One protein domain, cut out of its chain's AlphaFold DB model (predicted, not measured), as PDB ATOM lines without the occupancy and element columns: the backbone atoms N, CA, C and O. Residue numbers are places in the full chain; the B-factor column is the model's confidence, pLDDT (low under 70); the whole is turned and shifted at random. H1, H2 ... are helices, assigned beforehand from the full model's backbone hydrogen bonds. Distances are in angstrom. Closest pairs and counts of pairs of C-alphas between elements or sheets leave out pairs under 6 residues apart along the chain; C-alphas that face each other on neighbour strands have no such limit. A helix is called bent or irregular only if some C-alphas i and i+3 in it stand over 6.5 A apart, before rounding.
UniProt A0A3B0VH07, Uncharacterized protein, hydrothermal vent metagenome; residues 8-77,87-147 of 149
ATOM      1  N   THR A   8      47.968  16.538   4.239       85.69
ATOM      2  CA  THR A   8      48.079  15.592   3.123       85.69
ATOM      3  C   THR A   8      48.187  16.304   1.770       85.69
ATOM      4  O   THR A   8      49.027  15.924   0.956       85.69
ATOM      5  N   VAL A   9      47.401  17.364   1.537       89.12
ATOM      6  CA  VAL A   9      47.445  18.142   0.282       89.12
ATOM      7  C   VAL A   9      48.805  18.806   0.114       89.12
ATOM      8  O   VAL A   9      49.422  18.725  -0.943       89.12
ATOM      9  N   ARG A  10      49.311  19.415   1.185       87.31
ATOM     10  CA  ARG A  10      50.606  20.100   1.194       87.31
ATOM     11  C   ARG A  10      51.768  19.151   0.968       87.31
ATOM     12  O   ARG A  10      52.660  19.445   0.181       87.31
ATOM     13  N   HIS A  11      51.725  17.989   1.612       87.44
ATOM     14  CA  HIS A  11      52.702  16.942   1.364       87.44
ATOM     15  C   HIS A  11      52.693  16.498  -0.106       87.44
ATOM     16  O   HIS A  11      53.758  16.346  -0.696       87.44
ATOM     17  N   HIS A  12      51.510  16.344  -0.708       90.06
ATOM     18  CA  HIS A  12      51.390  15.979  -2.116       90.06
ATOM     19  C   HIS A  12      51.941  17.061  -3.057       90.06
ATOM     20  O   HIS A  12      52.710  16.740  -3.957       90.06
ATOM     21  N   LEU A  13      51.633  18.341  -2.817       90.62
ATOM     22  CA  LEU A  13      52.218  19.447  -3.586       90.62
ATOM     23  C   LEU A  13      53.749  19.448  -3.492       90.62
ATOM     24  O   LEU A  13      54.423  19.509  -4.514       90.62
ATOM     25  N   ALA A  14      54.300  19.268  -2.289       89.00
ATOM     26  CA  ALA A  14      55.746  19.189  -2.102       89.00
ATOM     27  C   ALA A  14      56.383  18.024  -2.886       89.00
ATOM     28  O   ALA A  14      57.479  18.171  -3.424       89.00
ATOM     29  N   GLN A  15      55.700  16.877  -3.003       89.25
ATOM     30  CA  GLN A  15      56.155  15.749  -3.832       89.25
ATOM     31  C   GLN A  15      56.163  16.071  -5.333       89.25
ATOM     32  O   GLN A  15      56.964  15.497  -6.068       89.25
ATOM     33  N   LEU A  16      55.301  16.985  -5.784       90.50
ATOM     34  CA  LEU A  16      55.276  17.487  -7.160       90.50
ATOM     35  C   LEU A  16      56.307  18.601  -7.407       90.50
ATOM     36  O   LEU A  16      56.419  19.083  -8.529       90.50
ATOM     37  N   GLY A  17      57.070  19.007  -6.383       91.81
ATOM     38  CA  GLY A  17      57.958  20.170  -6.451       91.81
ATOM     39  C   GLY A  17      57.213  21.506  -6.382       91.81
ATOM     40  O   GLY A  17      57.807  22.551  -6.643       91.81
ATOM     41  N   GLU A  18      55.931  21.474  -6.024       91.88
ATOM     42  CA  GLU A  18      55.057  22.635  -5.921       91.88
ATOM     43  C   GLU A  18      55.006  23.184  -4.492       91.88
ATOM     44  O   GLU A  18      55.408  22.542  -3.517       91.88
ATOM     45  N   THR A  19      54.480  24.400  -4.363       87.50
ATOM     46  CA  THR A  19      54.340  25.105  -3.081       87.50
ATOM     47  C   THR A  19      52.900  25.554  -2.858       87.50
ATOM     48  O   THR A  19      52.012  25.338  -3.676       87.50
ATOM     49  N   ASP A  20      52.668  26.255  -1.759       80.50
ATOM     50  CA  ASP A  20      51.386  26.839  -1.356       80.50
ATOM     51  C   ASP A  20      50.820  27.800  -2.397       80.50
ATOM     52  O   ASP A  20      49.619  28.049  -2.416       80.50
ATOM     53  N   ARG A  21      51.687  28.333  -3.262       86.44
ATOM     54  CA  ARG A  21      51.334  29.246  -4.350       86.44
ATOM     55  C   ARG A  21      50.758  28.533  -5.572       86.44
ATOM     56  O   ARG A  21      50.370  29.206  -6.519       86.44
ATOM     57  N   TYR A  22      50.716  27.198  -5.566       90.19
ATOM     58  CA  TYR A  22      50.123  26.409  -6.645       90.19
ATOM     59  C   TYR A  22      48.650  26.774  -6.872       90.19
ATOM     60  O   TYR A  22      48.198  26.902  -8.008       90.19
ATOM     61  N   PHE A  23      47.908  26.988  -5.782       90.56
ATOM     62  CA  PHE A  23      46.544  27.504  -5.833       90.56
ATOM     63  C   PHE A  23      46.544  29.018  -5.630       90.56
ATOM     64  O   PHE A  23      47.321  29.547  -4.837       90.56
ATOM     65  N   GLY A  24      45.630  29.720  -6.307       91.12
ATOM     66  CA  GLY A  24      45.523  31.179  -6.196       91.12
ATOM     67  C   GLY A  24      45.148  31.669  -4.792       91.12
ATOM     68  O   GLY A  24      45.520  32.777  -4.416       91.12
ATOM     69  N   ALA A  25      44.435  30.850  -4.011       90.75
ATOM     70  CA  ALA A  25      44.090  31.134  -2.623       90.75
ATOM     71  C   ALA A  25      43.808  29.845  -1.834       90.75
ATOM     72  O   ALA A  25      43.398  28.832  -2.399       90.75
ATOM     73  N   TRP A  26      43.969  29.926  -0.511       89.94
ATOM     74  CA  TRP A  26      43.556  28.899   0.446       89.94
ATOM     75  C   TRP A  26      42.481  29.459   1.372       89.94
ATOM     76  O   TRP A  26      42.572  30.609   1.804       89.94
ATOM     77  N   LEU A  27      41.486  28.639   1.708       90.75
ATOM     78  CA  LEU A  27      40.424  28.995   2.646       90.75
ATOM     79  C   LEU A  27      40.277  27.910   3.714       90.75
ATOM     80  O   LEU A  27      39.977  26.759   3.398       90.75
ATOM     81  N   GLU A  28      40.440  28.283   4.984       90.56
ATOM     82  CA  GLU A  28      40.108  27.404   6.107       90.56
ATOM     83  C   GLU A  28      38.606  27.494   6.403       90.56
ATOM     84  O   GLU A  28      38.089  28.529   6.817       90.56
ATOM     85  N   THR A  29      37.891  26.394   6.179       90.94
ATOM     86  CA  THR A  29      36.427  26.301   6.342       90.94
ATOM     87  C   THR A  29      36.013  25.802   7.729       90.94
ATOM     88  O   THR A  29      34.827  25.773   8.058       90.94
ATOM     89  N   GLY A  30      36.973  25.363   8.550       89.06
ATOM     90  CA  GLY A  30      36.739  24.825   9.894       89.06
ATOM     91  C   GLY A  30      36.194  23.391   9.943       89.06
ATOM     92  O   GLY A  30      36.059  22.841  11.033       89.06
ATOM     93  N   GLY A  31      35.914  22.747   8.803       90.38
ATOM     94  CA  GLY A  31      35.450  21.359   8.780       90.38
ATOM     95  C   GLY A  31      35.034  20.858   7.397       90.38
ATOM     96  O   GLY A  31      34.712  21.639   6.506       90.38
ATOM     97  N   HIS A  32      35.008  19.535   7.227       91.62
ATOM     98  CA  HIS A  32      34.695  18.902   5.941       91.62
ATOM     99  C   HIS A  32      33.287  19.235   5.423       91.62
ATOM    100  O   HIS A  32      33.134  19.504   4.236       91.62
ATOM    101  N   PHE A  33      32.280  19.285   6.302       91.88
ATOM    102  CA  PHE A  33      30.910  19.664   5.931       91.88
ATOM    103  C   PHE A  33      30.855  21.089   5.364       91.88
ATOM    104  O   PHE A  33      30.315  21.297   4.280       91.88
ATOM    105  N   ASN A  34      31.508  22.042   6.036       93.56
ATOM    106  CA  ASN A  34      31.599  23.428   5.572       93.56
ATOM    107  C   ASN A  34      32.366  23.530   4.245       93.56
ATOM    108  O   ASN A  34      31.983  24.303   3.372       93.56
ATOM    109  N   SER A  35      33.429  22.738   4.054       94.50
ATOM    110  CA  SER A  35      34.131  22.677   2.765       94.50
ATOM    111  C   SER A  35      33.221  22.227   1.629       94.50
ATOM    112  O   SER A  35      33.241  22.834   0.562       94.50
ATOM    113  N   VAL A  36      32.407  21.192   1.850       93.62
ATOM    114  CA  VAL A  36      31.448  20.731   0.841       93.62
ATOM    115  C   VAL A  36      30.380  21.795   0.585       93.62
ATOM    116  O   VAL A  36      30.095  22.090  -0.570       93.62
ATOM    117  N   GLU A  37      29.851  22.450   1.619       93.25
ATOM    118  CA  GLU A  37      28.906  23.561   1.449       93.25
ATOM    119  C   GLU A  37      29.508  24.719   0.631       93.25
ATOM    120  O   GLU A  37      28.861  25.258  -0.267       93.25
ATOM    121  N   HIS A  38      30.758  25.098   0.901       95.31
ATOM    122  CA  HIS A  38      31.453  26.134   0.140       95.31
ATOM    123  C   HIS A  38      31.660  25.735  -1.325       95.31
ATOM    124  O   HIS A  38      31.480  26.581  -2.201       95.31
ATOM    125  N   LEU A  39      31.990  24.468  -1.591       94.56
ATOM    126  CA  LEU A  39      32.140  23.933  -2.944       94.56
ATOM    127  C   LEU A  39      30.813  24.001  -3.712       94.56
ATOM    128  O   LEU A  39      30.759  24.529  -4.819       94.56
ATOM    129  N   LEU A  40      29.720  23.535  -3.102       93.12
ATOM    130  CA  LEU A  40      28.393  23.523  -3.729       93.12
ATOM    131  C   LEU A  40      27.840  24.926  -4.000       93.12
ATOM    132  O   LEU A  40      27.086  25.115  -4.950       93.12
ATOM    133  N   ASN A  41      28.222  25.904  -3.178       94.06
ATOM    134  CA  ASN A  41      27.839  27.303  -3.347       94.06
ATOM    135  C   ASN A  41      28.801  28.093  -4.255       94.06
ATOM    136  O   ASN A  41      28.672  29.314  -4.349       94.06
ATOM    137  N   GLY A  42      29.786  27.439  -4.881       94.19
ATOM    138  CA  GLY A  42      30.747  28.082  -5.783       94.19
ATOM    139  C   GLY A  42      31.695  29.069  -5.095       94.19
ATOM    140  O   GLY A  42      32.221  29.969  -5.743       94.19
ATOM    141  N   ARG A  43      31.900  28.944  -3.777       95.75
ATOM    142  CA  ARG A  43      32.836  29.793  -3.015       95.75
ATOM    143  C   ARG A  43      34.286  29.327  -3.132       95.75
ATOM    144  O   ARG A  43      35.189  30.109  -2.852       95.75
ATOM    145  N   ILE A  44      34.491  28.057  -3.467       95.88
ATOM    146  CA  ILE A  44      35.793  27.426  -3.702       95.88
ATOM    147  C   ILE A  44      35.672  26.478  -4.896       95.88
ATOM    148  O   ILE A  44      34.598  25.923  -5.126       95.88
ATOM    149  N   ASP A  45      36.775  26.251  -5.606       94.88
ATOM    150  CA  ASP A  45      36.798  25.381  -6.794       94.88
ATOM    151  C   ASP A  45      37.109  23.912  -6.467       94.88
ATOM    152  O   ASP A  45      36.761  23.003  -7.221       94.88
ATOM    153  N   ALA A  46      37.791  23.664  -5.344       94.31
ATOM    154  CA  ALA A  46      38.196  22.334  -4.907       94.31
ATOM    155  C   ALA A  46      38.326  22.265  -3.380       94.31
ATOM    156  O   ALA A  46      38.628  23.259  -2.719       94.31
ATOM    157  N   ALA A  47      38.138  21.069  -2.822       94.06
ATOM    158  CA  ALA A  47      38.359  20.789  -1.410       94.06
ATOM    159  C   ALA A  47      38.924  19.378  -1.213       94.06
ATOM    160  O   ALA A  47      38.508  18.438  -1.889       94.06
ATOM    161  N   ALA A  48      39.825  19.222  -0.242       92.81
ATOM    162  CA  ALA A  48      40.237  17.912   0.246       92.81
ATOM    163  C   ALA A  48      39.306  17.462   1.378       92.81
ATOM    164  O   ALA A  48      39.173  18.135   2.407       92.81
ATOM    165  N   ILE A  49      38.648  16.323   1.176       92.56
ATOM    166  CA  ILE A  49      37.662  15.760   2.097       92.56
ATOM    167  C   ILE A  49      38.143  14.387   2.561       92.56
ATOM    168  O   ILE A  49      38.653  13.605   1.762       92.56
ATOM    169  N   ASP A  50      38.004  14.105   3.857       91.19
ATOM    170  CA  ASP A  50      38.244  12.765   4.387       91.19
ATOM    171  C   ASP A  50      37.287  11.768   3.723       91.19
ATOM    172  O   ASP A  50      36.084  12.023   3.655       91.19
ATOM    173  N   SER A  51      37.805  10.643   3.227       90.19
ATOM    174  CA  SER A  51      37.004   9.694   2.451       90.19
ATOM    175  C   SER A  51      35.827   9.128   3.247       90.19
ATOM    176  O   SER A  51      34.759   8.945   2.683       90.19
ATOM    177  N   THR A  52      35.976   8.927   4.560       88.88
ATOM    178  CA  THR A  52      34.878   8.426   5.402       88.88
ATOM    179  C   THR A  52      33.767   9.464   5.552       88.88
ATOM    180  O   THR A  52      32.585   9.124   5.544       88.88
ATOM    181  N   VAL A  53      34.131  10.750   5.616       89.88
ATOM    182  CA  VAL A  53      33.163  11.853   5.618       89.88
ATOM    183  C   VAL A  53      32.500  11.991   4.252       89.88
ATOM    184  O   VAL A  53      31.297  12.225   4.181       89.88
ATOM    185  N   TRP A  54      33.260  11.832   3.167       91.44
ATOM    186  CA  TRP A  54      32.722  11.857   1.810       91.44
ATOM    187  C   TRP A  54      31.698  10.739   1.579       91.44
ATOM    188  O   TRP A  54      30.590  11.017   1.123       91.44
ATOM    189  N   ASP A  55      32.023   9.508   1.976       89.19
ATOM    190  CA  ASP A  55      31.131   8.351   1.866       89.19
ATOM    191  C   ASP A  55      29.854   8.536   2.692       89.19
ATOM    192  O   ASP A  55      28.763   8.195   2.232       89.19
ATOM    193  N   TYR A  56      29.969   9.119   3.891       88.38
ATOM    194  CA  TYR A  56      28.809   9.492   4.699       88.38
ATOM    195  C   TYR A  56      27.940  10.534   3.986       88.38
ATOM    196  O   TYR A  56      26.727  10.375   3.894       88.38
ATOM    197  N   LEU A  57      28.543  11.595   3.448       89.12
ATOM    198  CA  LEU A  57      27.816  12.673   2.780       89.12
ATOM    199  C   LEU A  57      27.107  12.213   1.500       89.12
ATOM    200  O   LEU A  57      25.993  12.665   1.234       89.12
ATOM    201  N   LEU A  58      27.708  11.297   0.734       88.00
ATOM    202  CA  LEU A  58      27.087  10.706  -0.456       88.00
ATOM    203  C   LEU A  58      25.776   9.975  -0.143       88.00
ATOM    204  O   LEU A  58      24.892   9.943  -0.992       88.00
ATOM    205  N   GLN A  59      25.638   9.418   1.062       85.38
ATOM    206  CA  GLN A  59      24.437   8.688   1.482       85.38
ATOM    207  C   GLN A  59      23.311   9.600   1.988       85.38
ATOM    208  O   GLN A  59      22.187   9.132   2.144       85.38
ATOM    209  N   GLN A  60      23.599  10.872   2.286       83.94
ATOM    210  CA  GLN A  60      22.669  11.768   2.988       83.94
ATOM    211  C   GLN A  60      22.106  12.900   2.118       83.94
ATOM    212  O   GLN A  60      21.183  13.590   2.546       83.94
ATOM    213  N   GLN A  61      22.682  13.160   0.942       79.56
ATOM    214  CA  GLN A  61      22.363  14.341   0.132       79.56
ATOM    215  C   GLN A  61      21.476  14.001  -1.068       79.56
ATOM    216  O   GLN A  61      21.764  13.064  -1.807       79.56
ATOM    217  N   GLU A  62      20.459  14.833  -1.298       75.50
ATOM    218  CA  GLU A  62      19.564  14.769  -2.457       75.50
ATOM    219  C   GLU A  62      19.516  16.143  -3.168       75.50
ATOM    220  O   GLU A  62      19.149  17.144  -2.542       75.50
ATOM    221  N   PRO A  63      19.878  16.246  -4.462       80.88
ATOM    222  CA  PRO A  63      20.416  15.172  -5.295       80.88
ATOM    223  C   PRO A  63      21.852  14.793  -4.876       80.88
ATOM    224  O   PRO A  63      22.536  15.617  -4.248       80.88
ATOM    225  N   PRO A  64      22.318  13.579  -5.226       84.19
ATOM    226  CA  PRO A  64      23.618  13.063  -4.814       84.19
ATOM    227  C   PRO A  64      24.764  14.035  -5.095       84.19
ATOM    228  O   PRO A  64      24.852  14.639  -6.166       84.19
ATOM    229  N   LEU A  65      25.710  14.156  -4.157       86.69
ATOM    230  CA  LEU A  65      26.888  15.015  -4.353       86.69
ATOM    231  C   LEU A  65      27.700  14.628  -5.592       86.69
ATOM    232  O   LEU A  65      28.325  15.497  -6.202       86.69
ATOM    233  N   ALA A  66      27.672  13.350  -5.978       85.12
ATOM    234  CA  ALA A  66      28.321  12.847  -7.184       85.12
ATOM    235  C   ALA A  66      27.837  13.549  -8.467       85.12
ATOM    236  O   ALA A  66      28.610  13.664  -9.413       85.12
ATOM    237  N   ASP A  67      26.614  14.085  -8.480       89.06
ATOM    238  CA  ASP A  67      26.061  14.792  -9.640       89.06
ATOM    239  C   ASP A  67      26.540  16.249  -9.722       89.06
ATOM    240  O   ASP A  67      26.497  16.873 -10.782       89.06
ATOM    241  N   LYS A  68      26.997  16.813  -8.597       90.00
ATOM    242  CA  LYS A  68      27.433  18.218  -8.479       90.00
ATOM    243  C   LYS A  68      28.943  18.380  -8.348       90.00
ATOM    244  O   LYS A  68      29.438  19.503  -8.330       90.00
ATOM    245  N   THR A  69      29.676  17.284  -8.196       93.50
ATOM    246  CA  THR A  69      31.107  17.296  -7.883       93.50
ATOM    247  C   THR A  69      31.851  16.263  -8.719       93.50
ATOM    248  O   THR A  69      31.262  15.359  -9.301       93.50
ATOM    249  N   ARG A  70      33.176  16.396  -8.791       93.75
ATOM    250  CA  ARG A  70      34.041  15.450  -9.498       93.75
ATOM    251  C   ARG A  70      35.262  15.140  -8.645       93.75
ATOM    252  O   ARG A  70      35.959  16.056  -8.218       93.75
ATOM    253  N   LEU A  71      35.547  13.854  -8.447       92.88
ATOM    254  CA  LEU A  71      36.777  13.414  -7.793       92.88
ATOM    255  C   LEU A  71      37.980  13.714  -8.700       92.88
ATOM    256  O   LEU A  71      38.077  13.181  -9.804       92.88
ATOM    257  N   ILE A  72      38.888  14.574  -8.235       92.88
ATOM    258  CA  ILE A  72      40.112  14.948  -8.968       92.88
ATOM    259  C   ILE A  72      41.308  14.046  -8.640       92.88
ATOM    260  O   ILE A  72      42.216  13.905  -9.452       92.88
ATOM    261  N   GLY A  73      41.305  13.422  -7.464       91.81
ATOM    262  CA  GLY A  73      42.375  12.554  -6.991       91.81
ATOM    263  C   GLY A  73      42.099  12.063  -5.575       91.81
ATOM    264  O   GLY A  73      41.263  12.624  -4.868       91.81
ATOM    265  N   SER A  74      42.806  11.012  -5.169       92.00
ATOM    266  CA  SER A  74      42.773  10.472  -3.809       92.00
ATOM    267  C   SER A  74      44.184  10.481  -3.235       92.00
ATOM    268  O   SER A  74      45.131  10.095  -3.921       92.00
ATOM    269  N   LEU A  75      44.328  10.953  -1.996       89.50
ATOM    270  CA  LEU A  75      45.618  11.098  -1.329       89.50
ATOM    271  C   LEU A  75      45.691  10.150  -0.128       89.50
ATOM    272  O   LEU A  75      44.897  10.257   0.805       89.50
ATOM    273  N   GLY A  76      46.654   9.231  -0.143       86.06
ATOM    274  CA  GLY A  76      46.800   8.200   0.881       86.06
ATOM    275  C   GLY A  76      47.333   6.881   0.308       86.06
ATOM    276  O   GLY A  76      47.936   6.891  -0.767       86.06
ATOM    277  N   PRO A  77      47.118   5.748   1.003       86.62
ATOM    278  CA  PRO A  77      46.290   5.590   2.205       86.62
ATOM    279  C   PRO A  77      46.938   6.165   3.476       86.62
ATOM    280  O   PRO A  77      48.152   6.093   3.654       86.62
ATOM    281  N   GLU A  87      45.963  11.146  29.677       94.00
ATOM    282  CA  GLU A  87      46.792  10.511  30.704       94.00
ATOM    283  C   GLU A  87      46.312  10.809  32.134       94.00
ATOM    284  O   GLU A  87      46.669  10.089  33.066       94.00
ATOM    285  N   GLN A  88      45.451  11.815  32.308       96.75
ATOM    286  CA  GLN A  88      44.823  12.145  33.590       96.75
ATOM    287  C   GLN A  88      43.732  11.141  33.995       96.75
ATOM    288  O   GLN A  88      43.391  11.046  35.172       96.75
ATOM    289  N   VAL A  89      43.185  10.368  33.047       96.50
ATOM    290  CA  VAL A  89      42.203   9.313  33.344       96.50
ATOM    291  C   VAL A  89      42.920   8.135  34.017       96.50
ATOM    292  O   VAL A  89      43.912   7.665  33.456       96.50
ATOM    293  N   PRO A  90      42.443   7.604  35.160       97.94
ATOM    294  CA  PRO A  90      43.075   6.479  35.848       97.94
ATOM    295  C   PRO A  90      43.377   5.290  34.928       97.94
ATOM    296  O   PRO A  90      42.558   4.907  34.090       97.94
ATOM    297  N   ALA A  91      44.541   4.661  35.110       96.75
ATOM    298  CA  ALA A  91      45.004   3.574  34.243       96.75
ATOM    299  C   ALA A  91      44.005   2.406  34.141       96.75
ATOM    300  O   ALA A  91      43.803   1.870  33.051       96.75
ATOM    301  N   SER A  92      43.327   2.068  35.243       97.44
ATOM    302  CA  SER A  92      42.273   1.047  35.274       97.44
ATOM    303  C   SER A  92      41.094   1.398  34.361       97.44
ATOM    304  O   SER A  92      40.651   0.553  33.587       97.44
ATOM    305  N   GLN A  93      40.636   2.652  34.378       97.38
ATOM    306  CA  GLN A  93      39.559   3.128  33.505       97.38
ATOM    307  C   GLN A  93      39.995   3.150  32.039       97.38
ATOM    308  O   GLN A  93      39.242   2.719  31.167       97.38
ATOM    309  N   ARG A  94      41.234   3.572  31.744       96.62
ATOM    310  CA  ARG A  94      41.781   3.508  30.376       96.62
ATOM    311  C   ARG A  94      41.801   2.075  29.844       96.62
ATOM    312  O   ARG A  94      41.438   1.844  28.693       96.62
ATOM    313  N   GLN A  95      42.195   1.109  30.676       96.12
ATOM    314  CA  GLN A  95      42.201  -0.306  30.308       96.12
ATOM    315  C   GLN A  95      40.781  -0.844  30.087       96.12
ATOM    316  O   GLN A  95      40.554  -1.555  29.109       96.12
ATOM    317  N   GLN A  96      39.821  -0.471  30.938       97.00
ATOM    318  CA  GLN A  96      38.411  -0.839  30.774       97.00
ATOM    319  C   GLN A  96      37.820  -0.280  29.475       97.00
ATOM    320  O   GLN A  96      37.235  -1.036  28.704       97.00
ATOM    321  N   LEU A  97      38.029   1.011  29.191       95.81
ATOM    322  CA  LEU A  97      37.589   1.651  27.946       95.81
ATOM    323  C   LEU A  97      38.197   0.969  26.721       95.81
ATOM    324  O   LEU A  97      37.487   0.653  25.769       95.81
ATOM    325  N   ARG A  98      39.506   0.694  26.760       95.81
ATOM    326  CA  ARG A  98      40.198  -0.014  25.681       95.81
ATOM    327  C   ARG A  98      39.584  -1.391  25.448       95.81
ATOM    328  O   ARG A  98      39.291  -1.722  24.305       95.81
ATOM    329  N   GLN A  99      39.383  -2.176  26.504       96.94
ATOM    330  CA  GLN A  99      38.804  -3.511  26.377       96.94
ATOM    331  C   GLN A  99      37.390  -3.445  25.795       96.94
ATOM    332  O   GLN A  99      37.099  -4.169  24.849       96.94
ATOM    333  N   LEU A 100      36.553  -2.537  26.306       96.12
ATOM    334  CA  LEU A 100      35.180  -2.352  25.847       96.12
ATOM    335  C   LEU A 100      35.115  -2.003  24.358       96.12
ATOM    336  O   LEU A 100      34.348  -2.625  23.631       96.12
ATOM    337  N   LEU A 101      35.933  -1.056  23.887       96.00
ATOM    338  CA  LEU A 101      35.973  -0.684  22.469       96.00
ATOM    339  C   LEU A 101      36.458  -1.847  21.593       96.00
ATOM    340  O   LEU A 101      35.873  -2.114  20.543       96.00
ATOM    341  N   LEU A 102      37.489  -2.574  22.035       97.25
ATOM    342  CA  LEU A 102      38.035  -3.712  21.293       97.25
ATOM    343  C   LEU A 102      37.054  -4.881  21.197       97.25
ATOM    344  O   LEU A 102      37.080  -5.587  20.196       97.25
ATOM    345  N   THR A 103      36.177  -5.081  22.180       97.75
ATOM    346  CA  THR A 103      35.172  -6.157  22.163       97.75
ATOM    347  C   THR A 103      33.773  -5.680  21.782       97.75
ATOM    348  O   THR A 103      32.842  -6.481  21.785       97.75
ATOM    349  N   LEU A 104      33.598  -4.406  21.417       96.56
ATOM    350  CA  LEU A 104      32.283  -3.834  21.116       96.56
ATOM    351  C   LEU A 104      31.573  -4.585  19.977       96.56
ATOM    352  O   LEU A 104      30.387  -4.875  20.061       96.56
ATOM    353  N   HIS A 105      32.329  -4.995  18.961       97.75
ATOM    354  CA  HIS A 105      31.841  -5.759  17.812       97.75
ATOM    355  C   HIS A 105      31.364  -7.189  18.148       97.75
ATOM    356  O   HIS A 105      30.798  -7.861  17.288       97.75
ATOM    357  N   GLN A 106      31.593  -7.686  19.369       97.81
ATOM    358  CA  GLN A 106      31.293  -9.071  19.758       97.81
ATOM    359  C   GLN A 106      29.858  -9.277  20.258       97.81
ATOM    360  O   GLN A 106      29.468 -10.412  20.518       97.81
ATOM    361  N   ASN A 107      29.068  -8.210  20.418       95.69
ATOM    362  CA  ASN A 107      27.669  -8.315  20.831       95.69
ATOM    363  C   ASN A 107      26.736  -7.486  19.926       95.69
ATOM    364  O   ASN A 107      27.188  -6.501  19.337       95.69
ATOM    365  N   PRO A 108      25.436  -7.840  19.834       97.44
ATOM    366  CA  PRO A 108      24.506  -7.192  18.904       97.44
ATOM    367  C   PRO A 108      24.336  -5.685  19.125       97.44
ATOM    368  O   PRO A 108      24.302  -4.921  18.164       97.44
ATOM    369  N   THR A 109      24.277  -5.234  20.382       97.19
ATOM    370  CA  THR A 109      24.140  -3.805  20.702       97.19
ATOM    371  C   THR A 109      25.350  -3.015  20.212       97.19
ATOM    372  O   THR A 109      25.204  -1.959  19.602       97.19
ATOM    373  N   GLY A 110      26.557  -3.533  20.439       96.81
ATOM    374  CA  GLY A 110      27.783  -2.898  19.975       96.81
ATOM    375  C   GLY A 110      27.927  -2.916  18.454       96.81
ATOM    376  O   GLY A 110      28.343  -1.912  17.885       96.81
ATOM    377  N   GLN A 111      27.506  -3.992  17.783       97.25
ATOM    378  CA  GLN A 111      27.441  -4.048  16.316       97.25
ATOM    379  C   GLN A 111      26.494  -2.987  15.741       97.25
ATOM    380  O   GLN A 111      26.852  -2.320  14.776       97.25
ATOM    381  N   ALA A 112      25.327  -2.775  16.357       96.69
ATOM    382  CA  ALA A 112      24.389  -1.736  15.933       96.69
ATOM    383  C   ALA A 112      24.973  -0.320  16.101       96.69
ATOM    384  O   ALA A 112      24.847   0.509  15.199       96.69
ATOM    385  N   ILE A 113      25.662  -0.054  17.219       95.62
ATOM    386  CA  ILE A 113      26.362   1.221  17.453       95.62
ATOM    387  C   ILE A 113      27.434   1.445  16.380       95.62
ATOM    388  O   ILE A 113      27.458   2.493  15.737       95.62
ATOM    389  N   LEU A 114      28.287   0.445  16.154       95.06
ATOM    390  CA  LEU A 114      29.360   0.479  15.163       95.06
ATOM    391  C   LEU A 114      28.810   0.757  13.753       95.06
ATOM    392  O   LEU A 114      29.228   1.728  13.116       95.06
ATOM    393  N   ALA A 115      27.783   0.013  13.332       92.06
ATOM    394  CA  ALA A 115      27.123   0.193  12.041       92.06
ATOM    395  C   ALA A 115      26.529   1.601  11.867       92.06
ATOM    396  O   ALA A 115      26.715   2.210  10.817       92.06
ATOM    397  N   SER A 116      25.890   2.161  12.903       89.50
ATOM    398  CA  SER A 116      25.331   3.524  12.849       89.50
ATOM    399  C   SER A 116      26.386   4.618  12.643       89.50
ATOM    400  O   SER A 116      26.065   5.708  12.177       89.50
ATOM    401  N   SER A 117      27.647   4.315  12.963       85.81
ATOM    402  CA  SER A 117      28.796   5.206  12.782       85.81
ATOM    403  C   SER A 117      29.642   4.888  11.544       85.81
ATOM    404  O   SER A 117      30.663   5.536  11.332       85.81
ATOM    405  N   GLY A 118      29.261   3.886  10.742       87.69
ATOM    406  CA  GLY A 118      30.056   3.426   9.598       87.69
ATOM    407  C   GLY A 118      31.375   2.740   9.984       87.69
ATOM    408  O   GLY A 118      32.276   2.630   9.157       87.69
ATOM    409  N   VAL A 119      31.515   2.287  11.234       91.19
ATOM    410  CA  VAL A 119      32.718   1.612  11.743       91.19
ATOM    411  C   VAL A 119      32.458   0.112  11.809       91.19
ATOM    412  O   VAL A 119      31.435  -0.313  12.326       91.19
ATOM    413  N   GLU A 120      33.393  -0.712  11.336       93.56
ATOM    414  CA  GLU A 120      33.274  -2.176  11.446       93.56
ATOM    415  C   GLU A 120      33.671  -2.672  12.846       93.56
ATOM    416  O   GLU A 120      32.956  -3.443  13.484       93.56
ATOM    417  N   ARG A 121      34.835  -2.229  13.336       96.00
ATOM    418  CA  ARG A 121      35.386  -2.584  14.650       96.00
ATOM    419  C   ARG A 121      36.543  -1.665  15.028       96.00
ATOM    420  O   ARG A 121      37.210  -1.100  14.166       96.00
ATOM    421  N   PHE A 122      36.859  -1.619  16.318       95.94
ATOM    422  CA  PHE A 122      38.123  -1.058  16.790       95.94
ATOM    423  C   PHE A 122      39.218  -2.124  16.804       95.94
ATOM    424  O   PHE A 122      38.972  -3.303  17.064       95.94
ATOM    425  N   THR A 123      40.455  -1.698  16.556       95.12
ATOM    426  CA  THR A 123      41.639  -2.549  16.672       95.12
ATOM    427  C   THR A 123      42.699  -1.874  17.527       95.12
ATOM    428  O   THR A 123      42.781  -0.649  17.612       95.12
ATOM    429  N   ALA A 124      43.525  -2.686  18.180       94.12
ATOM    430  CA  ALA A 124      44.666  -2.191  18.923       94.12
ATOM    431  C   ALA A 124      45.698  -1.620  17.945       94.12
ATOM    432  O   ALA A 124      46.177  -2.324  17.059       94.12
ATOM    433  N   VAL A 125      46.063  -0.356  18.143       91.75
ATOM    434  CA  VAL A 125      47.133   0.325  17.404       91.75
ATOM    435  C   VAL A 125      48.228   0.778  18.363       91.75
ATOM    436  O   VAL A 125      48.001   0.915  19.570       91.75
ATOM    437  N   SER A 126      49.424   0.989  17.823       89.31
ATOM    438  CA  SER A 126      50.543   1.628  18.514       89.31
ATOM    439  C   SER A 126      50.869   2.961  17.847       89.31
ATOM    440  O   SER A 126      50.518   3.187  16.687       89.31
ATOM    441  N   ASN A 127      51.606   3.828  18.545       85.75
ATOM    442  CA  ASN A 127      52.045   5.116  17.995       85.75
ATOM    443  C   ASN A 127      52.844   4.963  16.688       85.75
ATOM    444  O   ASN A 127      52.847   5.872  15.862       85.75
ATOM    445  N   HIS A 128      53.485   3.806  16.472       87.25
ATOM    446  CA  HIS A 128      54.216   3.507  15.241       87.25
ATOM    447  C   HIS A 128      53.323   3.584  13.994       87.25
ATOM    448  O   HIS A 128      53.760   4.091  12.964       87.25
ATOM    449  N   ALA A 129      52.058   3.159  14.093       85.62
ATOM    450  CA  ALA A 129      51.115   3.181  12.972       85.62
ATOM    451  C   ALA A 129      50.866   4.596  12.416       85.62
ATOM    452  O   ALA A 129      50.494   4.734  11.259       85.62
ATOM    453  N   TYR A 130      51.117   5.635  13.218       86.69
ATOM    454  CA  TYR A 130      50.874   7.035  12.868       86.69
ATOM    455  C   TYR A 130      52.160   7.828  12.594       86.69
ATOM    456  O   TYR A 130      52.097   9.028  12.332       86.69
ATOM    457  N   GLN A 131      53.337   7.188  12.621       83.94
ATOM    458  CA  GLN A 131      54.627   7.865  12.414       83.94
ATOM    459  C   GLN A 131      54.737   8.576  11.063       83.94
ATOM    460  O   GLN A 131      55.334   9.651  10.987       83.94
ATOM    461  N   SER A 132      54.157   8.003  10.006       80.31
ATOM    462  CA  SER A 132      54.115   8.630   8.681       80.31
ATOM    463  C   SER A 132      53.384   9.971   8.709       80.31
ATOM    464  O   SER A 132      53.866  10.931   8.112       80.31
ATOM    465  N   LEU A 133      52.292  10.077   9.474       81.12
ATOM    466  CA  LEU A 133      51.511  11.309   9.559       81.12
ATOM    467  C   LEU A 133      52.291  12.450  10.211       81.12
ATOM    468  O   LEU A 133      52.195  13.583   9.745       81.12
ATOM    469  N   TYR A 134      53.109  12.153  11.227       77.62
ATOM    470  CA  TYR A 134      53.988  13.152  11.845       77.62
ATOM    471  C   TYR A 134      55.042  13.677  10.862       77.62
ATOM    472  O   TYR A 134      55.313  14.877  10.818       77.62
ATOM    473  N   LYS A 135      55.617  12.796  10.032       76.06
ATOM    474  CA  LYS A 135      56.567  13.203   8.983       76.06
ATOM    475  C   LYS A 135      55.885  14.087   7.940       76.06
ATOM    476  O   LYS A 135      56.425  15.125   7.571       76.06
ATOM    477  N   MET A 136      54.679  13.714   7.513       79.25
ATOM    478  CA  MET A 136      53.886  14.513   6.574       79.25
ATOM    479  C   MET A 136      53.550  15.893   7.146       79.25
ATOM    480  O   MET A 136      53.705  16.889   6.442       79.25
ATOM    481  N   SER A 137      53.156  15.981   8.423       73.81
ATOM    482  CA  SER A 137      52.866  17.270   9.057       73.81
ATOM    483  C   SER A 137      54.100  18.163   9.171       73.81
ATOM    484  O   SER A 137      53.977  19.361   8.966       73.81
ATOM    485  N   GLN A 138      55.285  17.597   9.428       74.00
ATOM    486  CA  GLN A 138      56.531  18.373   9.477       74.00
ATOM    487  C   GLN A 138      56.887  18.990   8.119       74.00
ATOM    488  O   GLN A 138      57.290  20.150   8.059       74.00
ATOM    489  N   VAL A 139      56.705  18.239   7.027       68.56
ATOM    490  CA  VAL A 139      56.901  18.752   5.660       68.56
ATOM    491  C   VAL A 139      55.900  19.867   5.355       68.56
ATOM    492  O   VAL A 139      56.286  20.907   4.827       68.56
ATOM    493  N   ALA A 140      54.634  19.683   5.745       63.94
ATOM    494  CA  ALA A 140      53.608  20.705   5.577       63.94
ATOM    495  C   ALA A 140      53.968  22.003   6.327       63.94
ATOM    496  O   ALA A 140      53.964  23.067   5.718       63.94
ATOM    497  N   THR A 141      54.389  21.929   7.594       61.75
ATOM    498  CA  THR A 141      54.778  23.118   8.378       61.75
ATOM    499  C   THR A 141      56.078  23.766   7.899       61.75
ATOM    500  O   THR A 141      56.208  24.982   7.938       61.75
ATOM    501  N   ALA A 142      57.052  22.993   7.407       59.06
ATOM    502  CA  ALA A 142      58.320  23.550   6.924       59.06
ATOM    503  C   ALA A 142      58.149  24.423   5.668       59.06
ATOM    504  O   ALA A 142      58.928  25.346   5.447       59.06
ATOM    505  N   SER A 143      57.109  24.164   4.868       51.88
ATOM    506  CA  SER A 143      56.749  25.008   3.721       51.88
ATOM    507  C   SER A 143      56.081  26.343   4.100       51.88
ATOM    508  O   SER A 143      56.090  27.261   3.286       51.88
ATOM    509  N   GLU A 144      55.583  26.502   5.337       52.56
ATOM    510  CA  GLU A 144      55.039  27.781   5.840       52.56
ATOM    511  C   GLU A 144      56.153  28.803   6.120       52.56
ATOM    512  O   GLU A 144      56.027  29.979   5.775       52.56
ATOM    513  N   SER A 145      57.277  28.356   6.688       40.34
ATOM    514  CA  SER A 145      58.387  29.233   7.092       40.34
ATOM    515  C   SER A 145      59.137  29.869   5.918       40.34
ATOM    516  O   SER A 145      59.779  30.902   6.086       40.34
ATOM    517  N   THR A 146      59.046  29.289   4.721       39.97
ATOM    518  CA  THR A 146      59.704  29.812   3.511       39.97
ATOM    519  C   THR A 146      58.854  30.870   2.791       39.97
ATOM    520  O   THR A 146      59.345  31.539   1.888       39.97
ATOM    521  N   SER A 147      57.591  31.056   3.193       39.72
ATOM    522  CA  SER A 147      56.676  32.053   2.611       39.72
ATOM    523  C   SER A 147      56.603  33.372   3.398       39.72
ATOM    524  O   SER A 147      55.840  34.252   3.008       39.72
TER     525      SER A 147
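AT A GLANCE: This is residues 8 to 77 and 87 to 147 of the 149 residues of an uncharacterized protein of hydrothermal vent metagenome (UniProt A0A3B0VH07). The model is a loose, open frame of helices: H2, H3 and H4 form a loose cluster at one end, while H5 and H6 meet at their ends as an L at the other. H7 runs back from the L's side to pack on H1, near the cluster's end. The printed part has 131 residues with seven named helices, H1 to H7 in chain order, and no named strand: all helix. It is loose, with a radius of gyration of the C-alphas of 19.1 A, and spans 50 by 41 by 24 A.

HOW THE PARTS SIT: H1, residues 8 to 15, touches H7, residues 127 to 145, with residues 136 to 140 of H7 alone. Their closest C-alphas, of Arg 10 and Ala 140, are 5.3 A apart, at a steep tilt of 67 degrees, the same way. H2, residues 32 to 40, is close to but not clearly touching H3, residues 51 to 60; the closest C-alphas, of His 32 and Val 53, are 7.2 A apart. H3 and H4, residues 65 to 68, only just touch, only at the corner, with 3 pairs of C-alphas within 8 A; the closest are Leu 58 and Leu 65, 5.8 A. H5, residues 91 to 106, touches H6, residues 108 to 116, only at the corner, with residues 104 to 105 of H5 alone; they are about perpendicular at 87 degrees, with closest C-alphas of Leu 104 and Gly 110, 4.7 A. H3 and H6 are apart. Every O i to N i+4 pair is within hydrogen-bond range in H1, H2 and H6, against 4 of 6 in H3, 10 of 12 in H5 and 10 of 15 in H7; H4 is too short for such a pair.

IN THESE COORDINATES: H1 begins at C-alpha 8 (48.079, 15.592, 3.123). H5 measures 23.6 A and is irregular, with C-alphas 102 and 105 7.4 A apart. H7 measures 27.2 A, ends at C-alpha 145 (58.387, 29.233, 7.092), and is irregular, with C-alphas 129 and 132 7.6 A apart; it has a kink of 28 degrees near residue 134.

THE WHOLE: The farthest C-alphas, of Pro 108 and Thr 146, are 53.3 A apart. Residues 78 to 86 are not printed, with 28.9 A between C-alphas 77 and 87. The link H1 to H2 is long. Residues 139 to 147 have pLDDT under 70.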